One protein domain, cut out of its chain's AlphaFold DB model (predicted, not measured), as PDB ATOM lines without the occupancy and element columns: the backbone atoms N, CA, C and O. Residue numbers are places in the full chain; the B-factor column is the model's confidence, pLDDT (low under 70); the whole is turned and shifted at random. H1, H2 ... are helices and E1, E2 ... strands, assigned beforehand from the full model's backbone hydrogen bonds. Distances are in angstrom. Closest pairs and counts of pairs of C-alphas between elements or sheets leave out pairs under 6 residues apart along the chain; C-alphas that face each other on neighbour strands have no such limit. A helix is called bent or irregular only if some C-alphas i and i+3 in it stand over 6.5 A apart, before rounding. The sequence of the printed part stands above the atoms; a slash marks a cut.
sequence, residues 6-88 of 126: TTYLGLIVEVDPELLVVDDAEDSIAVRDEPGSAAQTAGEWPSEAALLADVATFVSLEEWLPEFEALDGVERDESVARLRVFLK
ATOM      1  N   THR A   6     199.372 177.496 234.062       65.81
ATOM      2  CA  THR A   6     198.215 178.354 233.800       65.81
ATOM      3  C   THR A   6     198.223 179.656 234.616       65.81
ATOM      4  O   THR A   6     197.719 180.673 234.152       65.81
ATOM      5  N   THR A   7     198.881 179.681 235.779       68.81
ATOM      6  CA  THR A   7     199.092 180.886 236.610       68.81
ATOM      7  C   THR A   7     199.920 181.954 235.887       68.81
ATOM      8  O   THR A   7     199.747 183.144 236.135       68.81
ATOM      9  N   TYR A   8     200.798 181.548 234.969       76.19
ATOM     10  CA  TYR A   8     201.645 182.456 234.194       76.19
ATOM     11  C   TYR A   8     201.004 182.887 232.871       76.19
ATOM     12  O   TYR A   8     201.600 183.679 232.146       76.19
ATOM     13  N   LEU A   9     199.792 182.419 232.544       80.31
ATOM     14  CA  LEU A   9     199.123 182.797 231.293       80.31
ATOM     15  C   LEU A   9     198.910 184.298 231.167       80.31
ATOM     16  O   LEU A   9     199.035 184.825 230.067       80.31
ATOM     17  N   GLY A  10     198.654 184.983 232.285       77.81
ATOM     18  CA  GLY A  10     198.502 186.435 232.295       77.81
ATOM     19  C   GLY A  10     199.730 187.188 231.776       77.81
ATOM     20  O   GLY A  10     199.592 188.293 231.263       77.81
ATOM     21  N   LEU A  11     200.917 186.573 231.843       76.00
ATOM     22  CA  LEU A  11     202.149 187.146 231.298       76.00
ATOM     23  C   LEU A  11     202.178 187.110 229.768       76.00
ATOM     24  O   LEU A  11     202.649 188.057 229.146       76.00
ATOM     25  N   ILE A  12     201.657 186.040 229.165       79.50
ATOM     26  CA  ILE A  12     201.628 185.886 227.706       79.50
ATOM     27  C   ILE A  12     200.493 186.700 227.104       79.50
ATOM     28  O   ILE A  12     200.716 187.480 226.189       79.50
ATOM     29  N   VAL A  13     199.276 186.535 227.622       80.19
ATOM     30  CA  VAL A  13     198.087 187.165 227.026       80.19
ATOM     31  C   VAL A  13     197.871 188.606 227.489       80.19
ATOM     32  O   VAL A  13     196.912 189.242 227.069       80.19
ATOM     33  N   GLU A  14     198.744 189.117 228.364       78.19
ATOM     34  CA  GLU A  14     198.697 190.472 228.928       78.19
ATOM     35  C   GLU A  14     197.355 190.809 229.625       78.19
ATOM     36  O   GLU A  14     196.899 191.954 229.630       78.19
ATOM     37  N   VAL A  15     196.724 189.806 230.250       82.75
ATOM     38  CA  VAL A  15     195.472 189.928 231.027       82.75
ATOM     39  C   VAL A  15     195.709 189.479 232.468       82.75
ATOM     40  O   VAL A  15     196.560 188.637 232.741       82.75
ATOM     41  N   ASP A  16     194.941 190.030 233.408       78.94
ATOM     42  CA  ASP A  16     194.944 189.567 234.796       78.94
ATOM     43  C   ASP A  16     194.612 188.059 234.865       78.94
ATOM     44  O   ASP A  16     193.534 187.658 234.414       78.94
ATOM     45  N   PRO A  17     195.498 187.209 235.423       77.69
ATOM     46  CA  PRO A  17     195.289 185.765 235.462       77.69
ATOM     47  C   PRO A  17     194.027 185.356 236.234       77.69
ATOM     48  O   PRO A  17     193.480 184.293 235.954       77.69
ATOM     49  N   GLU A  18     193.528 186.177 237.167       79.50
ATOM     50  CA  GLU A  18     192.280 185.885 237.889       79.50
ATOM     51  C   GLU A  18     191.019 186.064 237.024       79.50
ATOM     52  O   GLU A  18     189.942 185.593 237.400       79.50
ATOM     53  N   LEU A  19     191.134 186.738 235.876       79.44
ATOM     54  CA  LEU A  19     190.041 186.944 234.920       79.44
ATOM     55  C   LEU A  19     190.046 185.912 233.786       79.44
ATOM     56  O   LEU A  19     189.047 185.772 233.079       79.44
ATOM     57  N   LEU A  20     191.141 185.161 233.644       81.81
ATOM     58  CA  LEU A  20     191.320 184.221 232.551       81.81
ATOM     59  C   LEU A  20     190.487 182.952 232.718       81.81
ATOM     60  O   LEU A  20     190.447 182.323 233.777       81.81
ATOM     61  N   VAL A  21     189.876 182.530 231.613       82.00
ATOM     62  CA  VAL A  21     189.225 181.225 231.485       82.00
ATOM     63  C   VAL A  21     189.952 180.427 230.413       82.00
ATOM     64  O   VAL A  21     190.145 180.922 229.304       82.00
ATOM     65  N   VAL A  22     190.349 179.200 230.754       84.06
ATOM     66  CA  VAL A  22     190.916 178.233 229.809       84.06
ATOM     67  C   VAL A  22     189.827 177.253 229.410       84.06
ATOM     68  O   VAL A  22     189.219 176.608 230.265       84.06
ATOM     69  N   ASP A  23     189.585 177.156 228.111       84.25
ATOM     70  CA  ASP A  23     188.598 176.270 227.521       84.25
ATOM     71  C   ASP A  23     189.289 175.274 226.585       84.25
ATOM     72  O   ASP A  23     189.856 175.662 225.560       84.25
ATOM     73  N   ASP A  24     189.190 173.984 226.909       80.00
ATOM     74  CA  ASP A  24     189.494 172.898 225.979       80.00
ATOM     75  C   ASP A  24     188.422 172.869 224.875       80.00
ATOM     76  O   ASP A  24     187.286 172.424 225.083       80.00
ATOM     77  N   ALA A  25     188.763 173.387 223.695       75.25
ATOM     78  CA  ALA A  25     187.982 173.188 222.482       75.25
ATOM     79  C   ALA A  25     188.299 171.809 221.868       75.25
ATOM     80  O   ALA A  25     189.207 171.112 222.310       75.25
ATOM     81  N   GLU A  26     187.538 171.390 220.847       73.19
ATOM     82  CA  GLU A  26     187.703 170.052 220.248       73.19
ATOM     83  C   GLU A  26     189.127 169.797 219.720       73.19
ATOM     84  O   GLU A  26     189.612 168.676 219.845       73.19
ATOM     85  N   ASP A  27     189.799 170.830 219.200       78.25
ATOM     86  CA  ASP A  27     191.124 170.729 218.567       78.25
ATOM     87  C   ASP A  27     192.105 171.837 219.014       78.25
ATOM     88  O   ASP A  27     193.151 172.029 218.396       78.25
ATOM     89  N   SER A  28     191.764 172.613 220.048       86.62
ATOM     90  CA  SER A  28     192.584 173.736 220.521       86.62
ATOM     91  C   SER A  28     192.344 174.041 221.999       86.62
ATOM     92  O   SER A  28     191.341 173.641 222.587       86.62
ATOM     93  N   ILE A  29     193.269 174.775 222.609       88.88
ATOM     94  CA  ILE A  29     193.102 175.399 223.917       88.88
ATOM     95  C   ILE A  29     192.880 176.887 223.691       88.88
ATOM     96  O   ILE A  29     193.766 177.570 223.175       88.88
ATOM     97  N   ALA A  30     191.717 177.399 224.082       89.31
ATOM     98  CA  ALA A  30     191.401 178.819 223.995       89.31
ATOM     99  C   ALA A  30     191.482 179.467 225.380       89.31
ATOM    100  O   ALA A  30     190.941 178.944 226.351       89.31
ATOM    101  N   VAL A  31     192.116 180.634 225.458       87.81
ATOM    102  CA  VAL A  31     192.161 181.469 226.664       87.81
ATOM    103  C   VAL A  31     191.327 182.719 226.420       87.81
ATOM    104  O   VAL A  31     191.450 183.354 225.369       87.81
ATOM    105  N   ARG A  32     190.459 183.070 227.368       87.56
ATOM    106  CA  ARG A  32     189.506 184.187 227.257       87.56
ATOM    107  C   ARG A  32     189.629 185.157 228.425       87.56
ATOM    108  O   ARG A  32     189.950 184.727 229.528       87.56
ATOM    109  N   ASP A  33     189.358 186.435 228.167       79.44
ATOM    110  CA  ASP A  33     189.540 187.555 229.104       79.44
ATOM    111  C   ASP A  33     188.451 187.693 230.183       79.44
ATOM    112  O   ASP A  33     188.729 188.258 231.237       79.44
ATOM    113  N   GLU A  34     187.236 187.175 229.959       73.25
ATOM    114  CA  GLU A  34     186.144 187.155 230.945       73.25
ATOM    115  C   GLU A  34     185.200 185.942 230.759       73.25
ATOM    116  O   GLU A  34     185.021 185.445 229.645       73.25
ATOM    117  N   PRO A  35     184.501 185.466 231.810       60.00
ATOM    118  CA  PRO A  35     183.466 184.444 231.666       60.00
ATOM    119  C   PRO A  35     182.156 185.019 231.091       60.00
ATOM    120  O   PRO A  35     181.481 185.832 231.725       60.00
ATOM    121  N   GLY A  36     181.711 184.530 229.926       62.50
ATOM    122  CA  GLY A  36     180.370 184.814 229.392       62.50
ATOM    123  C   GLY A  36     180.297 184.977 227.872       62.50
ATOM    124  O   GLY A  36     181.262 184.791 227.147       62.50
ATOM    125  N   SER A  37     179.120 185.350 227.361       56.06
ATOM    126  CA  SER A  37     178.852 185.476 225.916       56.06
ATOM    127  C   SER A  37     179.496 186.694 225.233       56.06
ATOM    128  O   SER A  37     179.268 186.901 224.044       56.06
ATOM    129  N   ALA A  38     180.227 187.524 225.981       66.62
ATOM    130  CA  ALA A  38     180.984 188.672 225.475       66.62
ATOM    131  C   ALA A  38     182.508 188.480 225.603       66.62
ATOM    132  O   ALA A  38     183.243 189.416 225.311       66.62
ATOM    133  N   ALA A  39     182.950 187.291 226.023       73.75
ATOM    134  CA  ALA A  39     184.354 186.947 226.193       73.75
ATOM    135  C   ALA A  39     185.127 187.093 224.876       73.75
ATOM    136  O   ALA A  39     184.705 186.558 223.843       73.75
ATOM    137  N   GLN A  40     186.255 187.792 224.921       81.31
ATOM    138  CA  GLN A  40     187.195 187.891 223.820       81.31
ATOM    139  C   GLN A  40     188.275 186.817 223.977       81.31
ATOM    140  O   GLN A  40     188.803 186.582 225.064       81.31
ATOM    141  N   THR A  41     188.607 186.139 222.878       85.38
ATOM    142  CA  THR A  41     189.756 185.229 222.850       85.38
ATOM    143  C   THR A  41     191.031 186.049 223.011       85.38
ATOM    144  O   THR A  41     191.347 186.867 222.147       85.38
ATOM    145  N   ALA A  42     191.730 185.822 224.117       84.88
ATOM    146  CA  ALA A  42     193.016 186.426 224.437       84.88
ATOM    147  C   ALA A  42     194.180 185.629 223.819       84.88
ATOM    148  O   ALA A  42     195.209 186.201 223.484       84.88
ATOM    149  N   GLY A  43     193.994 184.323 223.601       87.31
ATOM    150  CA  GLY A  43     194.938 183.482 222.868       87.31
ATOM    151  C   GLY A  43     194.346 182.120 222.515       87.31
ATOM    152  O   GLY A  43     193.359 181.686 223.114       87.31
ATOM    153  N   GLU A  44     194.941 181.451 221.531       90.00
ATOM    154  CA  GLU A  44     194.560 180.100 221.118       90.00
ATOM    155  C   GLU A  44     195.808 179.277 220.787       90.00
ATOM    156  O   GLU A  44     196.709 179.737 220.087       90.00
ATOM    157  N   TRP A  45     195.845 178.045 221.291       92.38
ATOM    158  CA  TRP A  45     196.943 177.101 221.111       92.38
ATOM    159  C   TRP A  45     196.428 175.787 220.530       92.38
ATOM    160  O   TRP A  45     195.331 175.364 220.874       92.38
ATOM    161  N   PRO A  46     197.223 175.078 219.717       91.50
ATOM    162  CA  PRO A  46     196.803 173.802 219.131       91.50
ATOM    163  C   PRO A  46     196.720 172.656 220.155       91.50
ATOM    164  O   PRO A  46     196.093 171.633 219.900       91.50
ATOM    165  N   SER A  47     197.365 172.784 221.319       90.94
ATOM    166  CA  SER A  47     197.242 171.823 222.417       90.94
ATOM    167  C   SER A  47     197.730 172.405 223.741       90.94
ATOM    168  O   SER A  47     198.430 173.421 223.770       90.94
ATOM    169  N   GLU A  48     197.440 171.706 224.841       89.19
ATOM    170  CA  GLU A  48     198.020 172.008 226.153       89.19
ATOM    171  C   GLU A  48     199.557 171.991 226.103       89.19
ATOM    172  O   GLU A  48     200.202 172.866 226.670       89.19
ATOM    173  N   ALA A  49     200.169 171.061 225.358       90.75
ATOM    174  CA  ALA A  49     201.626 171.003 225.229       90.75
ATOM    175  C   ALA A  49     202.209 172.278 224.599       90.75
ATOM    176  O   ALA A  49     203.286 172.715 225.006       90.75
ATOM    177  N   ALA A  50     201.507 172.878 223.633       92.12
ATOM    178  CA  ALA A  50     201.910 174.136 223.009       92.12
ATOM    179  C   ALA A  50     201.764 175.321 223.974       92.12
ATOM    180  O   ALA A  50     202.668 176.147 224.067       92.12
ATOM    181  N   LEU A  51     200.669 175.370 224.736       91.06
ATOM    182  CA  LEU A  51     200.455 176.386 225.769       91.06
ATOM    183  C   LEU A  51     201.539 176.317 226.853       91.06
ATOM    184  O   LEU A  51     202.149 177.326 227.202       91.06
ATOM    185  N   LEU A  52     201.832 175.113 227.348       90.44
ATOM    186  CA  LEU A  52     202.885 174.880 228.337       90.44
ATOM    187  C   LEU A  52     204.268 175.272 227.806       90.44
ATOM    188  O   LEU A  52     205.079 175.828 228.549       90.44
ATOM    189  N   ALA A  53     204.536 174.989 226.529       91.94
ATOM    190  CA  ALA A  53     205.783 175.366 225.873       91.94
ATOM    191  C   ALA A  53     205.974 176.877 225.836       91.94
ATOM    192  O   ALA A  53     207.068 177.365 226.132       91.94
ATOM    193  N   ASP A  54     204.911 177.605 225.518       92.81
ATOM    194  CA  ASP A  54     204.951 179.055 225.443       92.81
ATOM    195  C   ASP A  54     205.161 179.682 226.808       92.81
ATOM    196  O   ASP A  54     206.059 180.505 226.962       92.81
ATOM    197  N   VAL A  55     204.404 179.236 227.817       90.50
ATOM    198  CA  VAL A  55     204.561 179.690 229.207       90.50
ATOM    199  C   VAL A  55     205.993 179.475 229.684       90.50
ATOM    200  O   VAL A  55     206.635 180.401 230.178       90.50
ATOM    201  N   ALA A  56     206.520 178.262 229.504       89.00
ATOM    202  CA  ALA A  56     207.873 177.934 229.932       89.00
ATOM    203  C   ALA A  56     208.924 178.788 229.208       89.00
ATOM    204  O   ALA A  56     209.897 179.231 229.823       89.00
ATOM    205  N   THR A  57     208.725 179.035 227.914       90.75
ATOM    206  CA  THR A  57     209.615 179.868 227.101       90.75
ATOM    207  C   THR A  57     209.565 181.320 227.549       90.75
ATOM    208  O   THR A  57     210.618 181.909 227.763       90.75
ATOM    209  N   PHE A  58     208.372 181.880 227.739       89.00
ATOM    210  CA  PHE A  58     208.181 183.261 228.160       89.00
ATOM    211  C   PHE A  58     208.877 183.531 229.495       89.00
ATOM    212  O   PHE A  58     209.737 184.404 229.568       89.00
ATOM    213  N   VAL A  59     208.589 182.716 230.516       86.44
ATOM    214  CA  VAL A  59     209.196 182.846 231.853       86.44
ATOM    215  C   VAL A  59     210.722 182.714 231.784       86.44
ATOM    216  O   VAL A  59     211.450 183.449 232.447       86.44
ATOM    217  N   SER A  60     211.229 181.806 230.943       88.88
ATOM    218  CA  SER A  60     212.675 181.636 230.758       88.88
ATOM    219  C   SER A  60     213.316 182.824 230.034       88.88
ATOM    220  O   SER A  60     214.433 183.213 230.359       88.88
ATOM    221  N   LEU A  61     212.651 183.409 229.037       89.00
ATOM    222  CA  LEU A  61     213.190 184.550 228.299       89.00
ATOM    223  C   LEU A  61     213.166 185.827 229.135       89.00
ATOM    224  O   LEU A  61     214.134 186.574 229.075       89.00
ATOM    225  N   GLU A  62     212.136 186.044 229.951       84.25
ATOM    226  CA  GLU A  62     212.073 187.174 230.886       84.25
ATOM    227  C   GLU A  62     213.262 187.159 231.866       84.25
ATOM    228  O   GLU A  62     213.903 188.184 232.101       84.25
ATOM    229  N   GLU A  63     213.636 185.979 232.376       86.94
ATOM    230  CA  GLU A  63     214.788 185.830 233.274       86.94
ATOM    231  C   GLU A  63     216.136 186.036 232.551       86.94
ATOM    232  O   GLU A  63     217.047 186.669 233.097       86.94
ATOM    233  N   TRP A  64     216.305 185.487 231.344       90.69
ATOM    234  CA  TRP A  64     217.614 185.410 230.673       90.69
ATOM    235  C   TRP A  64     217.878 186.549 229.683       90.69
ATOM    236  O   TRP A  64     219.039 186.831 229.372       90.69
ATOM    237  N   LEU A  65     216.823 187.181 229.175       88.94
ATOM    238  CA  LEU A  65     216.851 188.228 228.161       88.94
ATOM    239  C   LEU A  65     215.779 189.291 228.475       88.94
ATOM    240  O   LEU A  65     214.751 189.331 227.805       88.94
ATOM    241  N   PRO A  66     216.006 190.184 229.453       84.31
ATOM    242  CA  PRO A  66     215.022 191.199 229.848       84.31
ATOM    243  C   PRO A  66     214.561 192.112 228.700       84.31
ATOM    244  O   PRO A  66     213.460 192.653 228.728       84.31
ATOM    245  N   GLU A  67     215.375 192.282 227.652       86.50
ATOM    246  CA  GLU A  67     215.003 193.018 226.440       86.50
ATOM    247  C   GLU A  67     213.837 192.377 225.666       86.50
ATOM    248  O   GLU A  67     213.233 193.040 224.824       86.50
ATOM    249  N   PHE A  68     213.500 191.119 225.950       86.50
ATOM    250  CA  PHE A  68     212.343 190.421 225.396       86.50
ATOM    251  C   PHE A  68     211.014 191.118 225.739       86.50
ATOM    252  O   PHE A  68     210.113 191.169 224.901       86.50
ATOM    253  N   GLU A  69     210.915 191.754 226.912       82.38
ATOM    254  CA  GLU A  69     209.744 192.562 227.285       82.38
ATOM    255  C   GLU A  69     209.575 193.811 226.408       82.38
ATOM    256  O   GLU A  69     208.480 194.360 226.309       82.38
ATOM    257  N   ALA A  70     210.644 194.280 225.758       85.69
ATOM    258  CA  ALA A  70     210.591 195.463 224.907       85.69
ATOM    259  C   ALA A  70     210.034 195.179 223.500       85.69
ATOM    260  O   ALA A  70     209.775 196.134 222.763       85.69
ATOM    261  N   LEU A  71     209.871 193.904 223.123       85.25
ATOM    262  CA  LEU A  71     209.183 193.506 221.892       85.25
ATOM    263  C   LEU A  71     207.693 193.834 221.992       85.25
ATOM    264  O   LEU A  71     207.117 193.766 223.084       85.25
ATOM    265  N   ASP A  72     207.065 194.157 220.860       85.88
ATOM    266  CA  ASP A  72     205.606 194.239 220.826       85.88
ATOM    267  C   ASP A  72     204.972 192.850 221.000       85.88
ATOM    268  O   ASP A  72     205.623 191.828 220.773       85.88
ATOM    269  N   GLY A  73     203.709 192.807 221.438       82.75
ATOM    270  CA  GLY A  73     203.031 191.548 221.761       82.75
ATOM    271  C   GLY A  73     203.021 190.551 220.598       82.75
ATOM    272  O   GLY A  73     203.277 189.373 220.808       82.75
ATOM    273  N   VAL A  74     202.855 191.017 219.355       83.19
ATOM    274  CA  VAL A  74     202.824 190.130 218.181       83.19
ATOM    275  C   VAL A  74     204.209 189.547 217.907       83.19
ATOM    276  O   VAL A  74     204.347 188.342 217.705       83.19
ATOM    277  N   GLU A  75     205.253 190.379 217.925       85.81
ATOM    278  CA  GLU A  75     206.640 189.922 217.766       85.81
ATOM    279  C   GLU A  75     207.046 188.937 218.867       85.81
ATOM    280  O   GLU A  75     207.769 187.962 218.617       85.81
ATOM    281  N   ARG A  76     206.574 189.186 220.090       88.81
ATOM    282  CA  ARG A  76     206.817 188.347 221.257       88.81
ATOM    283  C   ARG A  76     206.152 186.980 221.098       88.81
ATOM    284  O   ARG A  76     206.846 185.965 221.190       88.81
ATOM    285  N   ASP A  77     204.864 186.960 220.776       85.56
ATOM    286  CA  ASP A  77     204.074 185.741 220.584       85.56
ATOM    287  C   ASP A  77     204.635 184.882 219.448       85.56
ATOM    288  O   ASP A  77     204.847 183.677 219.606       85.56
ATOM    289  N   GLU A  78     204.970 185.502 218.313       86.56
ATOM    290  CA  GLU A  78     205.587 184.791 217.193       86.56
ATOM    291  C   GLU A  78     206.938 184.174 217.570       86.56
ATOM    292  O   GLU A  78     207.259 183.059 217.144       86.56
ATOM    293  N   SER A  79     207.753 184.895 218.342       88.88
ATOM    294  CA  SER A  79     209.063 184.410 218.779       88.88
ATOM    295  C   SER A  79     208.921 183.204 219.703       88.88
ATOM    296  O   SER A  79     209.606 182.199 219.509       88.88
ATOM    297  N   VAL A  80     207.999 183.280 220.664       90.75
ATOM    298  CA  VAL A  80     207.709 182.202 221.615       90.75
ATOM    299  C   VAL A  80     207.195 180.961 220.890       90.75
ATOM    300  O   VAL A  80     207.763 179.880 221.058       90.75
ATOM    301  N   ALA A  81     206.219 181.118 219.992       89.31
ATOM    302  CA  ALA A  81     205.677 180.004 219.225       89.31
ATOM    303  C   ALA A  81     206.753 179.311 218.371       89.31
ATOM    304  O   ALA A  81     206.830 178.082 218.325       89.31
ATOM    305  N   ARG A  82     207.651 180.072 217.727       89.75
ATOM    306  CA  ARG A  82     208.749 179.490 216.930       89.75
ATOM    307  C   ARG A  82     209.748 178.708 217.772       89.75
ATOM    308  O   ARG A  82     210.346 177.762 217.265       89.75
ATOM    309  N   LEU A  83     209.939 179.065 219.041       91.88
ATOM    310  CA  LEU A  83     210.885 178.374 219.917       91.88
ATOM    311  C   LEU A  83     210.435 176.954 220.290       91.88
ATOM    312  O   LEU A  83     211.286 176.135 220.647       91.88
ATOM    313  N   ARG A  84     209.152 176.606 220.097       91.56
ATOM    314  CA  ARG A  84     208.635 175.236 220.285       91.56
ATOM    315  C   ARG A  84     209.384 174.194 219.445       91.56
ATOM    316  O   ARG A  84     209.502 173.047 219.869       91.56
ATOM    317  N   VAL A  85     209.964 174.592 218.305       89.62
ATOM    318  CA  VAL A  85     210.763 173.702 217.436       89.62
ATOM    319  C   VAL A  85     212.004 173.128 218.131       89.62
ATOM    320  O   VAL A  85     212.537 172.104 217.716       89.62
ATOM    321  N   PHE A  86     212.483 173.776 219.197       90.38
ATOM    322  CA  PHE A  86     213.668 173.342 219.936       90.38
ATOM    323  C   PHE A  86     213.356 172.372 221.083       90.38
ATOM    324  O   PHE A  86     214.285 171.902 221.753       90.38
ATOM    325  N   LEU A  87     212.078 172.059 221.326       90.69
ATOM    326  CA  LEU A  87     211.691 171.087 222.341       90.69
ATOM    327  C   LEU A  87     212.179 169.685 221.971       90.69
ATOM    328  O   LEU A  87     212.102 169.248 220.828       90.69
ATOM    329  N   LYS A  88     212.681 168.967 222.978       90.38
ATOM    330  CA  LYS A  88     213.200 167.597 222.826       90.38
ATOM    331  C   LYS A  88     212.250 166.522 223.340       90.38
ATOM    332  O   LYS A  88     212.499 165.349 223.104       90.38
TER     333      LYS A  88
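This is residues 6 to 88 of the 126 residues of an uncharacterized protein of uncultured archaeon A07HR67 (UniProt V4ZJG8). What shape do these atoms make? A small three-stranded sheet, E1 to E3, stands at one end of the longest axis and a group of helices at the other, with H1 between, packed on H2 and over one face of the sheet. H2 leads away from the sheet, H4 crosses it, and short H3 makes the turn between them. What is it built of? The printed part has 83 residues, with four named helices and three named strands in the order H1 E1 E2 E3 H2 H3 H4; the class is mixed, and the sheet, in order E1 E2 E3, is antiparallel. It is compact, with a radius of gyration of the C-alphas of 12.7 A, and spans 38 by 26 by 20 A.

Where are the strands? E1 is residues 21 to 24, 10.0 A from first to last C-alpha, E2 residues 29 to 32, 10.1 A, and E3 residues 41 to 45, 11.0 A; C-alpha 21 is at (189.225, 181.225, 231.485). Where are the helices? H2 is residues 48 to 64, 24.2 A; H4 is residues 73 to 86, 21.2 A, ending with C-alpha 86 at (213.668, 173.342, 219.936). H1 is residues 6 to 13, 11.1 A, and irregular, with C-alphas 7 and 10 at 7.1 A; H3 is residues 66 to 70, 7.9 A.

How do the strands pair? They form a meander, each strand the antiparallel neighbour of the one before, in two hairpins. N 23 and O 30 are within hydrogen-bond range at 2.9 A between E1 and E2, and N 29 and O 45 at 2.8 A between E2 and E3. What is on the sheet? H1 and H2 are on the same face, making two layers, sheet and helices. H1, at a height over the sheet of 9.8 A, lies only just over E1 and E2, with 3 C-alphas falling on each; H2, at 12.8 A, lies over E3. How do the helices meet? H2, the hub, touches H1 with residues 52 to 59 alone, closest C-alphas Tyr 8 and Val 55, 6.4 A, and H4 with H4's residues 80 to 84 alone, closest Asp 54 and Val 80, 5.7 A; each stands about perpendicular to it, only just, at 72 degrees. H2 and H3 touch only at the corner, only just, with 3 pairs of C-alphas within 8 A, closest Glu 62 and Phe 68, 6.4 A. How do their backbones run? Each O i to N i+4 pair is within hydrogen-bond range in H2, against 7 of 10 in H4, 1 of 4 in H1 and 0 of 1 in H3; O i to N i+3 pairs are 3 of 5 in H1 and 2 of 2 in H3.

How far does it reach? The two C-alphas farthest apart are those of Ser 37 and Trp 64, 39.1 A. Is it continuous? The printed part has no cut, and no link is long. Where is confidence low? Residues 6 to 7 and 35 to 38 are under 70; the mean pLDDT of the printed part is 83.9.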